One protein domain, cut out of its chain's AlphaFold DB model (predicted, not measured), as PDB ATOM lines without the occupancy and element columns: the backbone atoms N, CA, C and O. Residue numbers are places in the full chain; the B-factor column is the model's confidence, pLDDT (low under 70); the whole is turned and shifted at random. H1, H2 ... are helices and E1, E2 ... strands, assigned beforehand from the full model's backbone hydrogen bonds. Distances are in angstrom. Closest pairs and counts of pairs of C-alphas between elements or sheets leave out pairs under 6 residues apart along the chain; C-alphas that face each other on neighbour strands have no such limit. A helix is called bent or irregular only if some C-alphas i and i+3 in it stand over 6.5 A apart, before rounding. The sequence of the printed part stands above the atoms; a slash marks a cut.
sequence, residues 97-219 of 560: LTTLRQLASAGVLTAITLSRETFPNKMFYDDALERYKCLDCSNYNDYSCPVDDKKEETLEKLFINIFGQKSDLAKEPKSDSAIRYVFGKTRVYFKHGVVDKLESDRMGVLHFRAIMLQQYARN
ATOM      1  N   LEU A  97     248.969 269.623 166.204       94.75
ATOM      2  CA  LEU A  97     247.902 268.801 165.624       94.75
ATOM      3  C   LEU A  97     248.031 267.342 166.064       94.75
ATOM      4  O   LEU A  97     247.061 266.724 166.513       94.75
ATOM      5  N   THR A  98     249.245 266.805 166.001       92.25
ATOM      6  CA  THR A  98     249.533 265.429 166.421       92.25
ATOM      7  C   THR A  98     249.369 265.262 167.930       92.25
ATOM      8  O   THR A  98     248.812 264.263 168.391       92.25
ATOM      9  N   THR A  99     249.755 266.274 168.709       93.94
ATOM     10  CA  THR A  99     249.541 266.293 170.161       93.94
ATOM     11  C   THR A  99     248.051 266.329 170.521       93.94
ATOM     12  O   THR A  99     247.610 265.575 171.387       93.94
ATOM     13  N   LEU A 100     247.238 267.140 169.837       93.00
ATOM     14  CA  LEU A 100     245.788 267.194 170.060       93.00
ATOM     15  C   LEU A 100     245.103 265.858 169.744       93.00
ATOM     16  O   LEU A 100     244.280 265.391 170.532       93.00
ATOM     17  N   ARG A 101     245.482 265.199 168.641       93.62
ATOM     18  CA  ARG A 101     244.981 263.854 168.296       93.62
ATOM     19  C   ARG A 101     245.337 262.816 169.365       93.62
ATOM     20  O   ARG A 101     244.504 261.974 169.710       93.62
ATOM     21  N   GLN A 102     246.541 262.891 169.937       94.19
ATOM     22  CA  GLN A 102     246.941 262.039 171.064       94.19
ATOM     23  C   GLN A 102     246.103 262.315 172.317       94.19
ATOM     24  O   GLN A 102     245.633 261.380 172.955       94.19
ATOM     25  N   LEU A 103     245.858 263.581 172.658       94.25
ATOM     26  CA  LEU A 103     245.030 263.942 173.815       94.25
ATOM     27  C   LEU A 103     243.574 263.476 173.660       94.25
ATOM     28  O   LEU A 103     242.963 263.037 174.638       94.25
ATOM     29  N   ALA A 104     243.031 263.539 172.442       93.06
ATOM     30  CA  ALA A 104     241.704 263.025 172.120       93.06
ATOM     31  C   ALA A 104     241.638 261.494 172.263       93.06
ATOM     32  O   ALA A 104     240.807 260.980 173.007       93.06
ATOM     33  N   SER A 105     242.555 260.768 171.613       92.06
ATOM     34  CA  SER A 105     242.605 259.295 171.650       92.06
ATOM     35  C   SER A 105     242.952 258.726 173.029       92.06
ATOM     36  O   SER A 105     242.447 257.672 173.406       92.06
ATOM     37  N   ALA A 106     243.749 259.440 173.828       91.50
ATOM     38  CA  ALA A 106     244.046 259.080 175.213       91.50
ATOM     39  C   ALA A 106     242.880 259.357 176.185       91.50
ATOM     40  O   ALA A 106     242.998 259.043 177.373       91.50
ATOM     41  N   GLY A 107     241.781 259.960 175.712       89.50
ATOM     42  CA  GLY A 107     240.613 260.307 176.525       89.50
ATOM     43  C   GLY A 107     240.864 261.447 177.516       89.50
ATOM     44  O   GLY A 107     240.135 261.598 178.492       89.50
ATOM     45  N   VAL A 108     241.909 262.255 177.306       90.38
ATOM     46  CA  VAL A 108     242.208 263.397 178.185       90.38
ATOM     47  C   VAL A 108     241.185 264.505 177.962       90.38
ATOM     48  O   VAL A 108     240.687 265.080 178.926       90.38
ATOM     49  N   LEU A 109     240.817 264.770 176.703       85.94
ATOM     50  CA  LEU A 109     239.787 265.761 176.384       85.94
ATOM     51  C   LEU A 109     238.428 265.370 176.964       85.94
ATOM     52  O   LEU A 109     237.776 266.207 177.572       85.94
ATOM     53  N   THR A 110     238.028 264.102 176.853       85.56
ATOM     54  CA  THR A 110     236.761 263.617 177.418       85.56
ATOM     55  C   THR A 110     236.761 263.672 178.944       85.56
ATOM     56  O   THR A 110     235.775 264.109 179.530       85.56
ATOM     57  N   ALA A 111     237.877 263.328 179.595       82.88
ATOM     58  CA  ALA A 111     238.033 263.485 181.040       82.88
ATOM     59  C   ALA A 111     237.937 264.957 181.483       82.88
ATOM     60  O   ALA A 111     237.317 265.256 182.504       82.88
ATOM     61  N   ILE A 112     238.512 265.886 180.710       78.06
ATOM     62  CA  ILE A 112     238.381 267.327 180.958       78.06
ATOM     63  C   ILE A 112     236.935 267.778 180.751       78.06
ATOM     64  O   ILE A 112     236.415 268.488 181.603       78.06
ATOM     65  N   THR A 113     236.270 267.370 179.670       79.69
ATOM     66  CA  THR A 113     234.864 267.711 179.404       79.69
ATOM     67  C   THR A 113     233.961 267.239 180.539       79.69
ATOM     68  O   THR A 113     233.237 268.051 181.110       79.69
ATOM     69  N   LEU A 114     234.111 265.985 180.973       77.88
ATOM     70  CA  LEU A 114     233.390 265.444 182.125       77.88
ATOM     71  C   LEU A 114     233.709 266.225 183.411       77.88
ATOM     72  O   LEU A 114     232.824 266.510 184.214       77.88
ATOM     73  N   SER A 115     234.966 266.643 183.604       69.56
ATOM     74  CA  SER A 115     235.344 267.503 184.732       69.56
ATOM     75  C   SER A 115     234.762 268.922 184.639       69.56
ATOM     76  O   SER A 115     234.592 269.570 185.672       69.56
ATOM     77  N   ARG A 116     234.497 269.438 183.434       62.12
ATOM     78  CA  ARG A 116     233.901 270.766 183.204       62.12
ATOM     79  C   ARG A 116     232.390 270.755 183.407       62.12
ATOM     80  O   ARG A 116     231.856 271.748 183.892       62.12
ATOM     81  N   GLU A 117     231.728 269.641 183.117       67.44
ATOM     82  CA  GLU A 117     230.319 269.411 183.466       67.44
ATOM     83  C   GLU A 117     230.120 269.278 184.988       67.44
ATOM     84  O   GLU A 117     229.057 269.602 185.510       67.44
ATOM     85  N   THR A 118     231.174 268.906 185.727       67.81
ATOM     86  CA  THR A 118     231.134 268.569 187.163       67.81
ATOM     87  C   THR A 118     231.877 269.555 188.078       67.81
ATOM     88  O   THR A 118     232.442 269.152 189.091       67.81
ATOM     89  N   PHE A 119     231.843 270.860 187.778       79.19
ATOM     90  CA  PHE A 119     232.508 271.940 188.539       79.19
ATOM     91  C   PHE A 119     234.038 272.028 188.312       79.19
ATOM     92  O   PHE A 119     234.834 271.463 189.077       79.19
ATOM     93  N   PRO A 120     234.487 272.774 187.280       77.75
ATOM     94  CA  PRO A 120     235.901 272.849 186.904       77.75
ATOM     95  C   PRO A 120     236.768 273.607 187.917       77.75
ATOM     96  O   PRO A 120     237.946 273.289 188.075       77.75
ATOM     97  N   ASN A 121     236.196 274.592 188.613       84.56
ATOM     98  CA  ASN A 121     236.924 275.452 189.540       84.56
ATOM     99  C   ASN A 121     236.697 274.984 190.977       84.56
ATOM    100  O   ASN A 121     235.562 274.752 191.387       84.56
ATOM    101  N   LYS A 122     237.780 274.843 191.746       87.88
ATOM    102  CA  LYS A 122     237.754 274.296 193.109       87.88
ATOM    103  C   LYS A 122     238.668 275.129 193.995       87.88
ATOM    104  O   LYS A 122     239.799 275.397 193.597       87.88
ATOM    105  N   MET A 123     238.208 275.510 195.180       89.50
ATOM    106  CA  MET A 123     238.999 276.279 196.146       89.50
ATOM    107  C   MET A 123     238.853 275.686 197.539       89.50
ATOM    108  O   MET A 123     237.789 275.170 197.876       89.50
ATOM    109  N   PHE A 124     239.907 275.751 198.349       90.25
ATOM    110  CA  PHE A 124     239.794 275.429 199.768       90.25
ATOM    111  C   PHE A 124     238.946 276.475 200.492       90.25
ATOM    112  O   PHE A 124     238.819 277.612 200.033       90.25
ATOM    113  N   TYR A 125     238.358 276.085 201.622       88.56
ATOM    114  CA  TYR A 125     237.541 276.994 202.428       88.56
ATOM    115  C   TYR A 125     238.324 278.205 202.927       88.56
ATOM    116  O   TYR A 125     237.812 279.318 202.834       88.56
ATOM    117  N   ASP A 126     239.575 278.008 203.338       86.25
ATOM    118  CA  ASP A 126     240.455 279.093 203.786       86.25
ATOM    119  C   ASP A 126     240.694 280.123 202.675       86.25
ATOM    120  O   ASP A 126     240.434 281.314 202.857       86.25
ATOM    121  N   ASP A 127     241.079 279.651 201.485       89.56
ATOM    122  CA  ASP A 127     241.329 280.510 200.326       89.56
ATOM    123  C   ASP A 127     240.067 281.270 199.897       89.56
ATOM    124  O   ASP A 127     240.124 282.449 199.547       89.56
ATOM    125  N   ALA A 128     238.912 280.598 199.887       88.12
ATOM    126  CA  ALA A 128     237.651 281.201 199.469       88.12
ATOM    127  C   ALA A 128     237.165 282.260 200.473       88.12
ATOM    128  O   ALA A 128     236.747 283.342 200.058       88.12
ATOM    129  N   LEU A 129     237.272 281.987 201.777       86.69
ATOM    130  CA  LEU A 129     236.936 282.943 202.831       86.69
ATOM    131  C   LEU A 129     237.850 284.166 202.778       86.69
ATOM    132  O   LEU A 129     237.363 285.294 202.711       86.69
ATOM    133  N   GLU A 130     239.171 283.972 202.760       85.75
ATOM    134  CA  GLU A 130     240.115 285.091 202.747       85.75
ATOM    135  C   GLU A 130     239.926 285.982 201.515       85.75
ATOM    136  O   GLU A 130     239.998 287.213 201.610       85.75
ATOM    137  N   ARG A 131     239.653 285.364 200.366       90.19
ATOM    138  CA  ARG A 131     239.549 286.064 199.089       90.19
ATOM    139  C   ARG A 131     238.237 286.820 198.926       90.19
ATOM    140  O   ARG A 131     238.270 287.942 198.418       90.19
ATOM    141  N   TYR A 132     237.116 286.241 199.360       88.56
ATOM    142  CA  TYR A 132     235.776 286.792 199.131       88.56
ATOM    143  C   TYR A 132     235.146 287.473 200.357       88.56
ATOM    144  O   TYR A 132     234.114 288.120 200.198       88.56
ATOM    145  N   LYS A 133     235.783 287.462 201.542       85.81
ATOM    146  CA  LYS A 133     235.324 288.219 202.735       85.81
ATOM    147  C   LYS A 133     235.038 289.696 202.486       85.81
ATOM    148  O   LYS A 133     234.203 290.286 203.155       85.81
ATOM    149  N   CYS A 134     235.725 290.314 201.527       85.06
ATOM    150  CA  CYS A 134     235.522 291.724 201.201       85.06
ATOM    151  C   CYS A 134     234.187 292.014 200.501       85.06
ATOM    152  O   CYS A 134     233.808 293.180 200.425       85.06
ATOM    153  N   LEU A 135     233.512 290.995 199.961       84.44
ATOM    154  CA  LEU A 135     232.228 291.144 199.274       84.44
ATOM    155  C   LEU A 135     231.068 291.341 200.252       84.44
ATOM    156  O   LEU A 135     230.124 292.061 199.932       84.44
ATOM    157  N   ASP A 136     231.155 290.769 201.453       76.00
ATOM    158  CA  ASP A 136     230.150 290.986 202.487       76.00
ATOM    159  C   ASP A 136     230.463 292.270 203.266       76.00
ATOM    160  O   ASP A 136     231.337 292.334 204.133       76.00
ATOM    161  N   CYS A 137     229.753 293.339 202.910       62.16
ATOM    162  CA  CYS A 137     229.912 294.650 203.531       62.16
ATOM    163  C   CYS A 137     229.211 294.763 204.895       62.16
ATOM    164  O   CYS A 137     229.414 295.770 205.574       62.16
ATOM    165  N   SER A 138     228.380 293.786 205.277       60.94
ATOM    166  CA  SER A 138     227.490 293.901 206.438       60.94
ATOM    167  C   SER A 138     228.175 293.578 207.768       60.94
ATOM    168  O   SER A 138     227.925 294.273 208.747       60.94
ATOM    169  N   ASN A 139     229.097 292.606 207.801       55.31
ATOM    170  CA  ASN A 139     229.626 292.040 209.048       55.31
ATOM    171  C   ASN A 139     231.136 291.733 208.989       55.31
ATOM    172  O   ASN A 139     231.572 290.613 209.226       55.31
ATOM    173  N   TYR A 140     231.976 292.736 208.712       55.09
ATOM    174  CA  TYR A 140     233.440 292.549 208.623       55.09
ATOM    175  C   TYR A 140     234.083 291.965 209.903       55.09
ATOM    176  O   TYR A 140     235.084 291.257 209.814       55.09
ATOM    177  N   ASN A 141     233.509 292.234 211.083       55.66
ATOM    178  CA  ASN A 141     234.024 291.747 212.372       55.66
ATOM    179  C   ASN A 141     233.630 290.299 212.704       55.66
ATOM    180  O   ASN A 141     234.321 289.665 213.495       55.66
ATOM    181  N   ASP A 142     232.553 289.777 212.114       55.25
ATOM    182  CA  ASP A 142     232.001 288.457 212.465       55.25
ATOM    183  C   ASP A 142     232.730 287.311 211.733       55.25
ATOM    184  O   ASP A 142     232.664 286.150 212.126       55.25
ATOM    185  N   TYR A 143     233.505 287.650 210.694       54.75
ATOM    186  CA  TYR A 143     234.326 286.720 209.911       54.75
ATOM    187  C   TYR A 143     235.800 286.680 210.354       54.75
ATOM    188  O   TYR A 143     236.677 286.288 209.577       54.75
ATOM    189  N   SER A 144     236.106 287.096 211.590       54.62
ATOM    190  CA  SER A 144     237.421 286.823 212.188       54.62
ATOM    191  C   SER A 144     237.625 285.305 212.235       54.62
ATOM    192  O   SER A 144     236.689 284.601 212.604       54.62
ATOM    193  N   CYS A 145     238.804 284.834 211.807       48.88
ATOM    194  CA  CYS A 145     239.158 283.425 211.585       48.88
ATOM    195  C   CYS A 145     238.367 282.464 212.499       48.88
ATOM    196  O   CYS A 145     238.680 282.368 213.689       48.88
ATOM    197  N   PRO A 146     237.313 281.804 211.981       53.28
ATOM    198  CA  PRO A 146     236.549 280.853 212.770       53.28
ATOM    199  C   PRO A 146     237.477 279.718 213.195       53.28
ATOM    200  O   PRO A 146     238.312 279.279 212.401       53.28
ATOM    201  N   VAL A 147     237.307 279.225 214.424       54.47
ATOM    202  CA  VAL A 147     237.890 277.948 214.865       54.47
ATOM    203  C   VAL A 147     237.610 276.894 213.783       54.47
ATOM    204  O   VAL A 147     236.508 276.891 213.223       54.47
ATOM    205  N   ASP A 148     238.604 276.054 213.470       57.78
ATOM    206  CA  ASP A 148     238.663 275.191 212.274       57.78
ATOM    207  C   ASP A 148     237.362 274.431 211.946       57.78
ATOM    208  O   ASP A 148     237.054 274.213 210.773       57.78
ATOM    209  N   ASP A 149     236.548 274.123 212.956       60.53
ATOM    210  CA  ASP A 149     235.311 273.350 212.843       60.53
ATOM    211  C   ASP A 149     234.105 274.091 212.218       60.53
ATOM    212  O   ASP A 149     233.095 273.452 211.930       60.53
ATOM    213  N   LYS A 150     234.159 275.416 211.974       70.50
ATOM    214  CA  LYS A 150     233.002 276.205 211.455       70.50
ATOM    215  C   LYS A 150     233.236 276.954 210.136       70.50
ATOM    216  O   LYS A 150     232.469 277.853 209.770       70.50
ATOM    217  N   LYS A 151     234.289 276.604 209.395       76.06
ATOM    218  CA  LYS A 151     234.664 277.283 208.138       76.06
ATOM    219  C   LYS A 151     233.636 277.108 207.013       76.06
ATOM    220  O   LYS A 151     233.395 278.037 206.249       76.06
ATOM    221  N   GLU A 152     233.005 275.939 206.929       81.50
ATOM    222  CA  GLU A 152     231.958 275.669 205.934       81.50
ATOM    223  C   GLU A 152     230.722 276.544 206.175       81.50
ATOM    224  O   GLU A 152     230.262 277.222 205.265       81.50
ATOM    225  N   GLU A 153     230.244 276.614 207.420       80.56
ATOM    226  CA  GLU A 153     229.041 277.371 207.788       80.56
ATOM    227  C   GLU A 153     229.211 278.884 207.568       80.56
ATOM    228  O   GLU A 153     228.293 279.578 207.130       80.56
ATOM    229  N   THR A 154     230.401 279.416 207.854       80.00
ATOM    230  CA  THR A 154     230.716 280.836 207.633       80.00
ATOM    231  C   THR A 154     230.825 281.178 206.153       80.00
ATOM    232  O   THR A 154     230.298 282.207 205.726       80.00
ATOM    233  N   LEU A 155     231.446 280.309 205.353       84.06
ATOM    234  CA  LEU A 155     231.525 280.498 203.905       84.06
ATOM    235  C   LEU A 155     230.156 280.323 203.236       84.06
ATOM    236  O   LEU A 155     229.831 281.053 202.302       84.06
ATOM    237  N   GLU A 156     229.329 279.410 203.746       83.12
ATOM    238  CA  GLU A 156     227.950 279.216 203.309       83.12
ATOM    239  C   GLU A 156     227.100 280.465 203.569       83.12
ATOM    240  O   GLU A 156     226.440 280.946 202.650       83.12
ATOM    241  N   LYS A 157     227.179 281.062 204.765       82.19
ATOM    242  CA  LYS A 157     226.511 282.343 205.072       82.19
ATOM    243  C   LYS A 157     226.958 283.460 204.132       82.19
ATOM    244  O   LYS A 157     226.119 284.171 203.581       82.19
ATOM    245  N   LEU A 158     228.263 283.569 203.890       82.75
ATOM    246  CA  LEU A 158     228.820 284.566 202.982       82.75
ATOM    247  C   LEU A 158     228.301 284.376 201.548       82.75
ATOM    248  O   LEU A 158     227.903 285.340 200.896       82.75
ATOM    249  N   PHE A 159     228.247 283.139 201.050       83.62
ATOM    250  CA  PHE A 159     227.761 282.857 199.694       83.62
ATOM    251  C   PHE A 159     226.243 282.998 199.576       83.62
ATOM    252  O   PHE A 159     225.766 283.455 198.538       83.62
ATOM    253  N   ILE A 160     225.484 282.708 200.634       82.06
ATOM    254  CA  ILE A 160     224.055 283.030 200.703       82.06
ATOM    255  C   ILE A 160     223.851 284.546 200.632       82.06
ATOM    256  O   ILE A 160     222.999 284.993 199.870       82.06
ATOM    257  N   ASN A 161     224.653 285.345 201.339       79.38
ATOM    258  CA  ASN A 161     224.557 286.806 201.285       79.38
ATOM    259  C   ASN A 161     224.889 287.362 199.888       79.38
ATOM    260  O   ASN A 161     224.222 288.282 199.422       79.38
ATOM    261  N   ILE A 162     225.881 286.791 199.195       80.50
ATOM    262  CA  ILE A 162     226.274 287.232 197.845       80.50
ATOM    263  C   ILE A 162     225.265 286.790 196.776       80.50
ATOM    264  O   ILE A 162     224.907 287.568 195.890       80.50
ATOM    265  N   PHE A 163     224.839 285.524 196.803       79.00
ATOM    266  CA  PHE A 163     224.031 284.926 195.736       79.00
ATOM    267  C   PHE A 163     222.525 284.896 196.035       79.00
ATOM    268  O   PHE A 163     221.743 284.589 195.137       79.00
ATOM    269  N   GLY A 164     222.108 285.202 197.266       69.19
ATOM    270  CA  GLY A 164     220.710 285.243 197.709       69.19
ATOM    271  C   GLY A 164     220.019 283.878 197.814       69.19
ATOM    272  O   GLY A 164     218.833 283.819 198.129       69.19
ATOM    273  N   GLN A 165     220.719 282.777 197.524       65.56
ATOM    274  CA  GLN A 165     220.173 281.419 197.542       65.56
ATOM    275  C   GLN A 165     221.204 280.421 198.061       65.56
ATOM    276  O   GLN A 165     222.384 280.482 197.703       65.56
ATOM    277  N   LYS A 166     220.717 279.473 198.866       62.53
ATOM    278  CA  LYS A 166     221.472 278.305 199.309       62.53
ATOM    279  C   LYS A 166     221.608 277.323 198.145       62.53
ATOM    280  O   LYS A 166     220.617 277.030 197.472       62.53
ATOM    281  N   SER A 167     222.817 276.832 197.887       60.91
ATOM    282  CA  SER A 167     223.060 275.795 196.881       60.91
ATOM    283  C   SER A 167     222.604 274.425 197.398       60.91
ATOM    284  O   SER A 167     223.422 273.562 197.716       60.91
ATOM    285  N   ASP A 168     221.294 274.228 197.530       54.91
ATOM    286  CA  ASP A 168     220.742 272.944 197.954       54.91
ATOM    287  C   ASP A 168     220.741 271.970 196.763       54.91
ATOM    288  O   ASP A 168     219.985 272.145 195.810       54.91
ATOM    289  N   LEU A 169     221.543 270.903 196.841       54.34
ATOM    290  CA  LEU A 169     221.458 269.746 195.931       54.34
ATOM    291  C   LEU A 169     220.156 268.938 196.123       54.34
ATOM    292  O   LEU A 169     219.807 268.127 195.272       54.34
ATOM    293  N   ALA A 170     219.465 269.129 197.253       49.22
ATOM    294  CA  ALA A 170     218.354 268.288 197.704       49.22
ATOM    295  C   ALA A 170     216.958 268.761 197.256       49.22
ATOM    296  O   ALA A 170     215.985 268.035 197.441       49.22
ATOM    297  N   LYS A 171     216.830 269.965 196.688       48.81
ATOM    298  CA  LYS A 171     215.558 270.440 196.122       48.81
ATOM    299  C   LYS A 171     215.588 270.188 194.626       48.81
ATOM    300  O   LYS A 171     216.497 270.675 193.959       48.81
ATOM    301  N   GLU A 172     214.615 269.434 194.120       42.41
ATOM    302  CA  GLU A 172     214.549 269.091 192.700       42.41
ATOM    303  C   GLU A 172     214.735 270.339 191.818       42.41
ATOM    304  O   GLU A 172     213.979 271.316 191.940       42.41
ATOM    305  N   PRO A 173     215.770 270.359 190.961       50.03
ATOM    306  CA  PRO A 173     216.107 271.541 190.197       50.03
ATOM    307  C   PRO A 173     215.082 271.726 189.078       50.03
ATOM    308  O   PRO A 173     215.051 270.973 188.110       50.03
ATOM    309  N   LYS A 174     214.287 272.801 189.147       49.53
ATOM    310  CA  LYS A 174     213.425 273.234 188.025       49.53
ATOM    311  C   LYS A 174     214.220 273.639 186.767       49.53
ATOM    312  O   LYS A 174     213.619 273.878 185.728       49.53
ATOM    313  N   SER A 175     215.554 273.703 186.829       50.66
ATOM    314  CA  SER A 175     216.441 273.583 185.664       50.66
ATOM    315  C   SER A 175     217.882 273.290 186.101       50.66
ATOM    316  O   SER A 175     218.347 273.793 187.127       50.66
ATOM    317  N   ASP A 176     218.626 272.566 185.267       50.59
ATOM    318  CA  ASP A 176     220.059 272.244 185.411       50.59
ATOM    319  C   ASP A 176     220.985 273.499 185.427       50.59
ATOM    320  O   ASP A 176     222.195 273.453 185.673       50.59
ATOM    321  N   SER A 177     220.401 274.682 185.202       53.56
ATOM    322  CA  SER A 177     221.068 275.990 185.228       53.56
ATOM    323  C   SER A 177     221.090 276.658 186.614       53.56
ATOM    324  O   SER A 177     221.717 277.705 186.772       53.56
ATOM    325  N   ALA A 178     220.425 276.086 187.625       58.91
ATOM    326  CA  ALA A 178     220.283 276.724 188.939       58.91
ATOM    327  C   ALA A 178     221.486 276.512 189.883       58.91
ATOM    328  O   ALA A 178     221.777 277.379 190.708       58.91
ATOM    329  N   ILE A 179     222.218 275.398 189.760       68.25
ATOM    330  CA  ILE A 179     223.304 275.052 190.694       68.25
ATOM    331  C   ILE A 179     224.606 275.742 190.260       68.25
ATOM    332  O   ILE A 179     225.255 275.342 189.293       68.25
ATOM    333  N   ARG A 180     224.986 276.809 190.975       77.38
ATOM    334  CA  ARG A 180     226.163 277.650 190.668       77.38
ATOM    335  C   ARG A 180     227.433 277.211 191.401       77.38
ATOM    336  O   ARG A 180     228.532 277.314 190.858       77.38
ATOM    337  N   TYR A 181     227.292 276.726 192.623       83.81
ATOM    338  CA  TYR A 181     228.392 276.285 193.472       83.81
ATOM    339  C   TYR A 181     227.916 275.138 194.367       83.81
ATOM    340  O   TYR A 181     226.713 274.961 194.529       83.81
ATOM    341  N   VAL A 182     228.843 274.343 194.899       83.81
ATOM    342  CA  VAL A 182     228.570 273.216 195.804       83.81
ATOM    343  C   VAL A 182     229.677 273.122 196.854       83.81
ATOM    344  O   VAL A 182     230.861 273.240 196.527       83.81
ATOM    345  N   PHE A 183     229.300 272.873 198.106       84.81
ATOM    346  CA  PHE A 183     230.223 272.610 199.211       84.81
ATOM    347  C   PHE A 183     230.591 271.120 199.275       84.81
ATOM    348  O   PHE A 183     229.732 270.244 199.184       84.81
ATOM    349  N   GLY A 184     231.889 270.823 199.363       82.69
ATOM    350  CA  GLY A 184     232.407 269.477 199.615       82.69
ATOM    351  C   GLY A 184     232.788 269.285 201.085       82.69
ATOM    352  O   GLY A 184     232.331 269.998 201.957       82.69
ATOM    353  N   LYS A 185     233.689 268.345 201.390       79.62
ATOM    354  CA  LYS A 185     234.203 268.204 202.770       79.62
ATOM    355  C   LYS A 185     235.258 269.253 203.140       79.62
ATOM    356  O   LYS A 185     235.412 269.597 204.299       79.62
ATOM    357  N   THR A 186     236.041 269.705 202.161       82.44
ATOM    358  CA  THR A 186     237.219 270.570 202.387       82.44
ATOM    359  C   THR A 186     237.347 271.707 201.377       82.44
ATOM    360  O   THR A 186     238.245 272.544 201.484       82.44
ATOM    361  N   ARG A 187     236.510 271.705 200.337       87.62
ATOM    362  CA  ARG A 187     236.625 272.595 199.183       87.62
ATOM    363  C   ARG A 187     235.249 272.990 198.676       87.62
ATOM    364  O   ARG A 187     234.344 272.159 198.685       87.62
ATOM    365  N   VAL A 188     235.139 274.211 198.159       89.12
ATOM    366  CA  VAL A 188     234.002 274.646 197.341       89.12
ATOM    367  C   VAL A 188     234.289 274.357 195.878       89.12
ATOM    368  O   VAL A 188     235.407 274.555 195.396       89.12
ATOM    369  N   TYR A 189     233.255 273.917 195.182       86.81
ATOM    370  CA  TYR A 189     233.233 273.599 193.768       86.81
ATOM    371  C   TYR A 189     232.358 274.626 193.050       86.81
ATOM    372  O   TYR A 189     231.236 274.889 193.472       86.81
ATOM    373  N   PHE A 190     232.857 275.211 191.967       87.06
ATOM    374  CA  PHE A 190     232.174 276.265 191.220       87.06
ATOM    375  C   PHE A 190     231.910 275.839 189.785       87.06
ATOM    376  O   PHE A 190     232.778 275.265 189.115       87.06
ATOM    377  N   LYS A 191     230.709 276.159 189.298       84.50
ATOM    378  CA  LYS A 191     230.361 276.008 187.888       84.50
ATOM    379  C   LYS A 191     231.090 277.094 187.092       84.50
ATOM    380  O   LYS A 191     231.575 278.087 187.644       84.50
ATOM    381  N   HIS A 192     231.219 276.886 185.788       80.38
ATOM    382  CA  HIS A 192     231.902 277.837 184.916       80.38
ATOM    383  C   HIS A 192     231.264 279.243 184.998       80.38
ATOM    384  O   HIS A 192     230.049 279.359 185.146       80.38
ATOM    385  N   GLY A 193     232.079 280.304 184.958       82.00
ATOM    386  CA  GLY A 193     231.635 281.706 185.026       82.00
ATOM    387  C   GLY A 193     231.327 282.259 186.427       82.00
ATOM    388  O   GLY A 193     231.291 283.473 186.616       82.00
ATOM    389  N   VAL A 194     231.134 281.409 187.444       86.19
ATOM    390  CA  VAL A 194     230.773 281.873 188.801       86.19
ATOM    391  C   VAL A 194     231.946 282.559 189.498       86.19
ATOM    392  O   VAL A 194     231.768 283.604 190.118       86.19
ATOM    393  N   VAL A 195     233.150 282.001 189.354       89.00
ATOM    394  CA  VAL A 195     234.385 282.603 189.883       89.00
ATOM    395  C   VAL A 195     234.673 283.941 189.205       89.00
ATOM    396  O   VAL A 195     235.009 284.902 189.887       89.00
ATOM    397  N   ASP A 196     234.463 284.036 187.889       89.31
ATOM    398  CA  ASP A 196     234.690 285.274 187.135       89.31
ATOM    399  C   ASP A 196     233.753 286.392 187.610       89.31
ATOM    400  O   ASP A 196     234.177 287.534 187.790       89.31
ATOM    401  N   LYS A 197     232.489 286.049 187.904       88.38
ATOM    402  CA  LYS A 197     231.541 286.986 188.516       88.38
ATOM    403  C   LYS A 197     232.004 287.439 189.906       88.38
ATOM    404  O   LYS A 197     232.030 288.639 190.163       88.38
ATOM    405  N   LEU A 198     232.397 286.504 190.777       89.88
ATOM    406  CA  LEU A 198     232.898 286.828 192.120       89.88
ATOM    407  C   LEU A 198     234.130 287.740 192.072       89.88
ATOM    408  O   LEU A 198     234.244 288.664 192.876       89.88
ATOM    409  N   GLU A 199     235.037 287.518 191.120       92.81
ATOM    410  CA  GLU A 199     236.194 288.391 190.917       92.81
ATOM    411  C   GLU A 199     235.798 289.766 190.390       92.81
ATOM    412  O   GLU A 199     236.315 290.768 190.877       92.81
ATOM    413  N   SER A 200     234.853 289.850 189.451       92.69
ATOM    414  CA  SER A 200     234.341 291.135 188.965       92.69
ATOM    415  C   SER A 200     233.736 291.969 190.099       92.69
ATOM    416  O   SER A 200     234.089 293.140 190.268       92.69
ATOM    417  N   ASP A 201     232.886 291.358 190.928       89.44
ATOM    418  CA  ASP A 201     232.271 292.021 192.084       89.44
ATOM    419  C   ASP A 201     233.347 292.452 193.099       89.44
ATOM    420  O   ASP A 201     233.335 293.576 193.616       89.44
ATOM    421  N   ARG A 202     234.352 291.596 193.326       92.19
ATOM    422  CA  ARG A 202     235.464 291.862 194.249       92.19
ATOM    423  C   ARG A 202     236.307 293.036 193.778       92.19
ATOM    424  O   ARG A 202     236.637 293.918 194.574       92.19
ATOM    425  N   MET A 203     236.637 293.075 192.491       92.50
ATOM    426  CA  MET A 203     237.364 294.185 191.886       92.50
ATOM    427  C   MET A 203     236.571 295.491 191.987       92.50
ATOM    428  O   MET A 203     237.167 296.525 192.283       92.50
ATOM    429  N   GLY A 204     235.241 295.445 191.845       93.06
ATOM    430  CA  GLY A 204     234.361 296.593 192.072       93.06
ATOM    431  C   GLY A 204     234.466 297.156 193.494       93.06
ATOM    432  O   GLY A 204     234.704 298.355 193.675       93.06
ATOM    433  N   VAL A 205     234.378 296.296 194.516       90.62
ATOM    434  CA  VAL A 205     234.517 296.714 195.923       90.62
ATOM    435  C   VAL A 205     235.913 297.272 196.206       90.62
ATOM    436  O   VAL A 205     236.042 298.345 196.803       90.62
ATOM    437  N   LEU A 206     236.972 296.588 195.761       92.00
ATOM    438  CA  LEU A 206     238.350 297.050 195.952       92.00
ATOM    439  C   LEU A 206     238.597 298.397 195.267       92.00
ATOM    440  O   LEU A 206     239.238 299.274 195.850       92.00
ATOM    441  N   HIS A 207     238.046 298.592 194.069       94.81
ATOM    442  CA  HIS A 207     238.126 299.854 193.348       94.81
ATOM    443  C   HIS A 207     237.448 300.992 194.123       94.81
ATOM    444  O   HIS A 207     238.057 302.042 194.334       94.81
ATOM    445  N   PHE A 208     236.233 300.769 194.633       93.44
ATOM    446  CA  PHE A 208     235.531 301.753 195.457       93.44
ATOM    447  C   PHE A 208     236.323 302.120 196.724       93.44
ATOM    448  O   PHE A 208     236.502 303.299 197.041       93.44
ATOM    449  N   ARG A 209     236.875 301.121 197.428       92.38
ATOM    450  CA  ARG A 209     237.720 301.348 198.614       92.38
ATOM    451  C   ARG A 209     239.001 302.115 198.267       92.38
ATOM    452  O   ARG A 209     239.398 303.003 199.025       92.38
ATOM    453  N   ALA A 210     239.616 301.836 197.118       95.12
ATOM    454  CA  ALA A 210     240.779 302.574 196.635       95.12
ATOM    455  C   ALA A 210     240.442 304.044 196.339       95.12
ATOM    456  O   ALA A 210     241.208 304.927 196.728       95.12
ATOM    457  N   ILE A 211     239.286 304.329 195.725       96.50
ATOM    458  CA  ILE A 211     238.811 305.707 195.504       96.50
ATOM    459  C   ILE A 211     238.643 306.440 196.838       96.50
ATOM    460  O   ILE A 211     239.132 307.563 196.979       96.50
ATOM    461  N   MET A 212     238.013 305.809 197.832       95.94
ATOM    462  CA  MET A 212     237.856 306.390 199.171       95.94
ATOM    463  C   MET A 212     239.210 306.728 199.798       95.94
ATOM    464  O   MET A 212     239.429 307.857 200.242       95.94
ATOM    465  N   LEU A 213     240.164 305.793 199.765       96.50
ATOM    466  CA  LEU A 213     241.515 306.027 200.276       96.50
ATOM    467  C   LEU A 213     242.208 307.190 199.548       96.50
ATOM    468  O   LEU A 213     242.796 308.069 200.184       96.50
ATOM    469  N   GLN A 214     242.100 307.236 198.218       96.81
ATOM    470  CA  GLN A 214     242.645 308.325 197.408       96.81
ATOM    471  C   GLN A 214     242.004 309.674 197.752       96.81
ATOM    472  O   GLN A 214     242.710 310.682 197.819       96.81
ATOM    473  N   GLN A 215     240.693 309.716 197.997       97.44
ATOM    474  CA  GLN A 215     239.985 310.930 198.399       97.44
ATOM    475  C   GLN A 215     240.508 311.454 199.741       97.44
ATOM    476  O   GLN A 215     240.843 312.639 199.843       97.44
ATOM    477  N   TYR A 216     240.654 310.584 200.747       97.44
ATOM    478  CA  TYR A 216     241.227 310.962 202.043       97.44
ATOM    479  C   TYR A 216     242.666 311.467 201.908       97.44
ATOM    480  O   TYR A 216     243.000 312.522 202.454       97.44
ATOM    481  N   ALA A 217     243.502 310.775 201.131       97.62
ATOM    482  CA  ALA A 217     244.888 311.175 200.902       97.62
ATOM    483  C   ALA A 217     244.987 312.541 200.198       97.62
ATOM    484  O   ALA A 217     245.711 313.431 200.652       97.62
ATOM    485  N   ARG A 218     244.216 312.753 199.121       97.44
ATOM    486  CA  ARG A 218     244.175 314.036 198.396       97.44
ATOM    487  C   ARG A 218     243.685 315.171 199.293       97.44
ATOM    488  O   ARG A 218     244.295 316.241 199.286       97.44
ATOM    489  N   ASN A 219     242.651 314.937 200.102       97.25
ATOM    490  CA  ASN A 219     242.155 315.916 201.069       97.25
ATOM    491  C   ASN A 219     243.227 316.261 202.120       97.25
ATOM    492  O   ASN A 219     243.488 317.435 202.380       97.25
TER     493      ASN A 219
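AT A GLANCE: This is residues 97 to 219 of the 560 residues of the protein "Hypothetical protein" of Proboscia inermis (UniProt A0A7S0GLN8). A small antiparallel sheet with H3 and H4 packed on it makes a body from which helices reach out at two opposite ends: H1 and H2 form an angled arm at one end, and the long helix H5 runs off at the other, its residues 207 to 219 sticking out. A loop between H4 and E2 also juts out, with residues 170 to 176 free. The printed part has 123 residues, with five named helices and three named strands in the order H1 H2 E1 H3 H4 E2 E3 H5, and its class is mostly helix. The sheet's order is E1 E3 E2. The whole is loose and elongated, with a radius of gyration of the C-alphas of 18.6 A and spans of 63 by 38 by 31 A.

IN THESE COORDINATES: H1, residues 97 to 105, begins with C-alpha 97 at (247.902, 268.801, 165.624). H2 is residues 108 to 117, 14.3 A long. E1 is residues 121 to 124, and H3, residues 125 to 135, is 15.4 A long. H4, residues 148 to 163, is 24.1 A long and begins with C-alpha 148 at (238.663, 275.191, 212.274). E2 is residues 181 to 183 and E3 residues 187 to 190. H5, residues 194 to 219, is 37.9 A long and ends with C-alpha 219 at (242.155, 315.916, 201.069). H3 and H4 are irregular: C-alphas 131 and 134 are 7.3 A apart, and C-alphas 149 and 152 are 8.0 A apart.

HOW THE PARTS SIT: E3 is antiparallel to E1, with N 188 and O 123 at 2.8 A, and to E2, with N 182 and O 189 at 2.8 A; E2 and E3 are a hairpin. H3 and H4 are on one face of the sheet, two layers. E1, H3 H4 and E2 are a split strand-helix-strand unit, two strands running the same way with E3 between them, and its crossover is right-handed. H3 and H4 touch, closest at the C-alphas of Leu 129 and Leu 155, 6.0 A, at a tilt of 38 degrees, only just steep. H5 touches H3 with residues 198 to 206 alone, closest at the C-alphas of Leu 135 and Arg 202, 6.0 A, at a steep tilt of 51 degrees. H5 only grazes the sheet, with residues 194 to 195. H1 and H2 are close but not clearly touching, at a steep tilt of 65 degrees; the C-alphas of Leu 103 and Leu 109, their closest, are 6.1 A apart. H1 and H5 are apart. In H1, H2 and H5 every O i to N i+4 pair is within hydrogen-bond range; in H3 5 of 7 are, in H4 10 of 12.

THE WHOLE: The two C-alphas farthest apart, those of Ser 105 and Asn 219, are 63.8 A apart. The printed part has no cut. The links H3 to H4 and H4 to E2 are long. Mean pLDDT of the printed part is 79.3; residues 115 to 118, 137 to 149 and 164 to 179 are under 70.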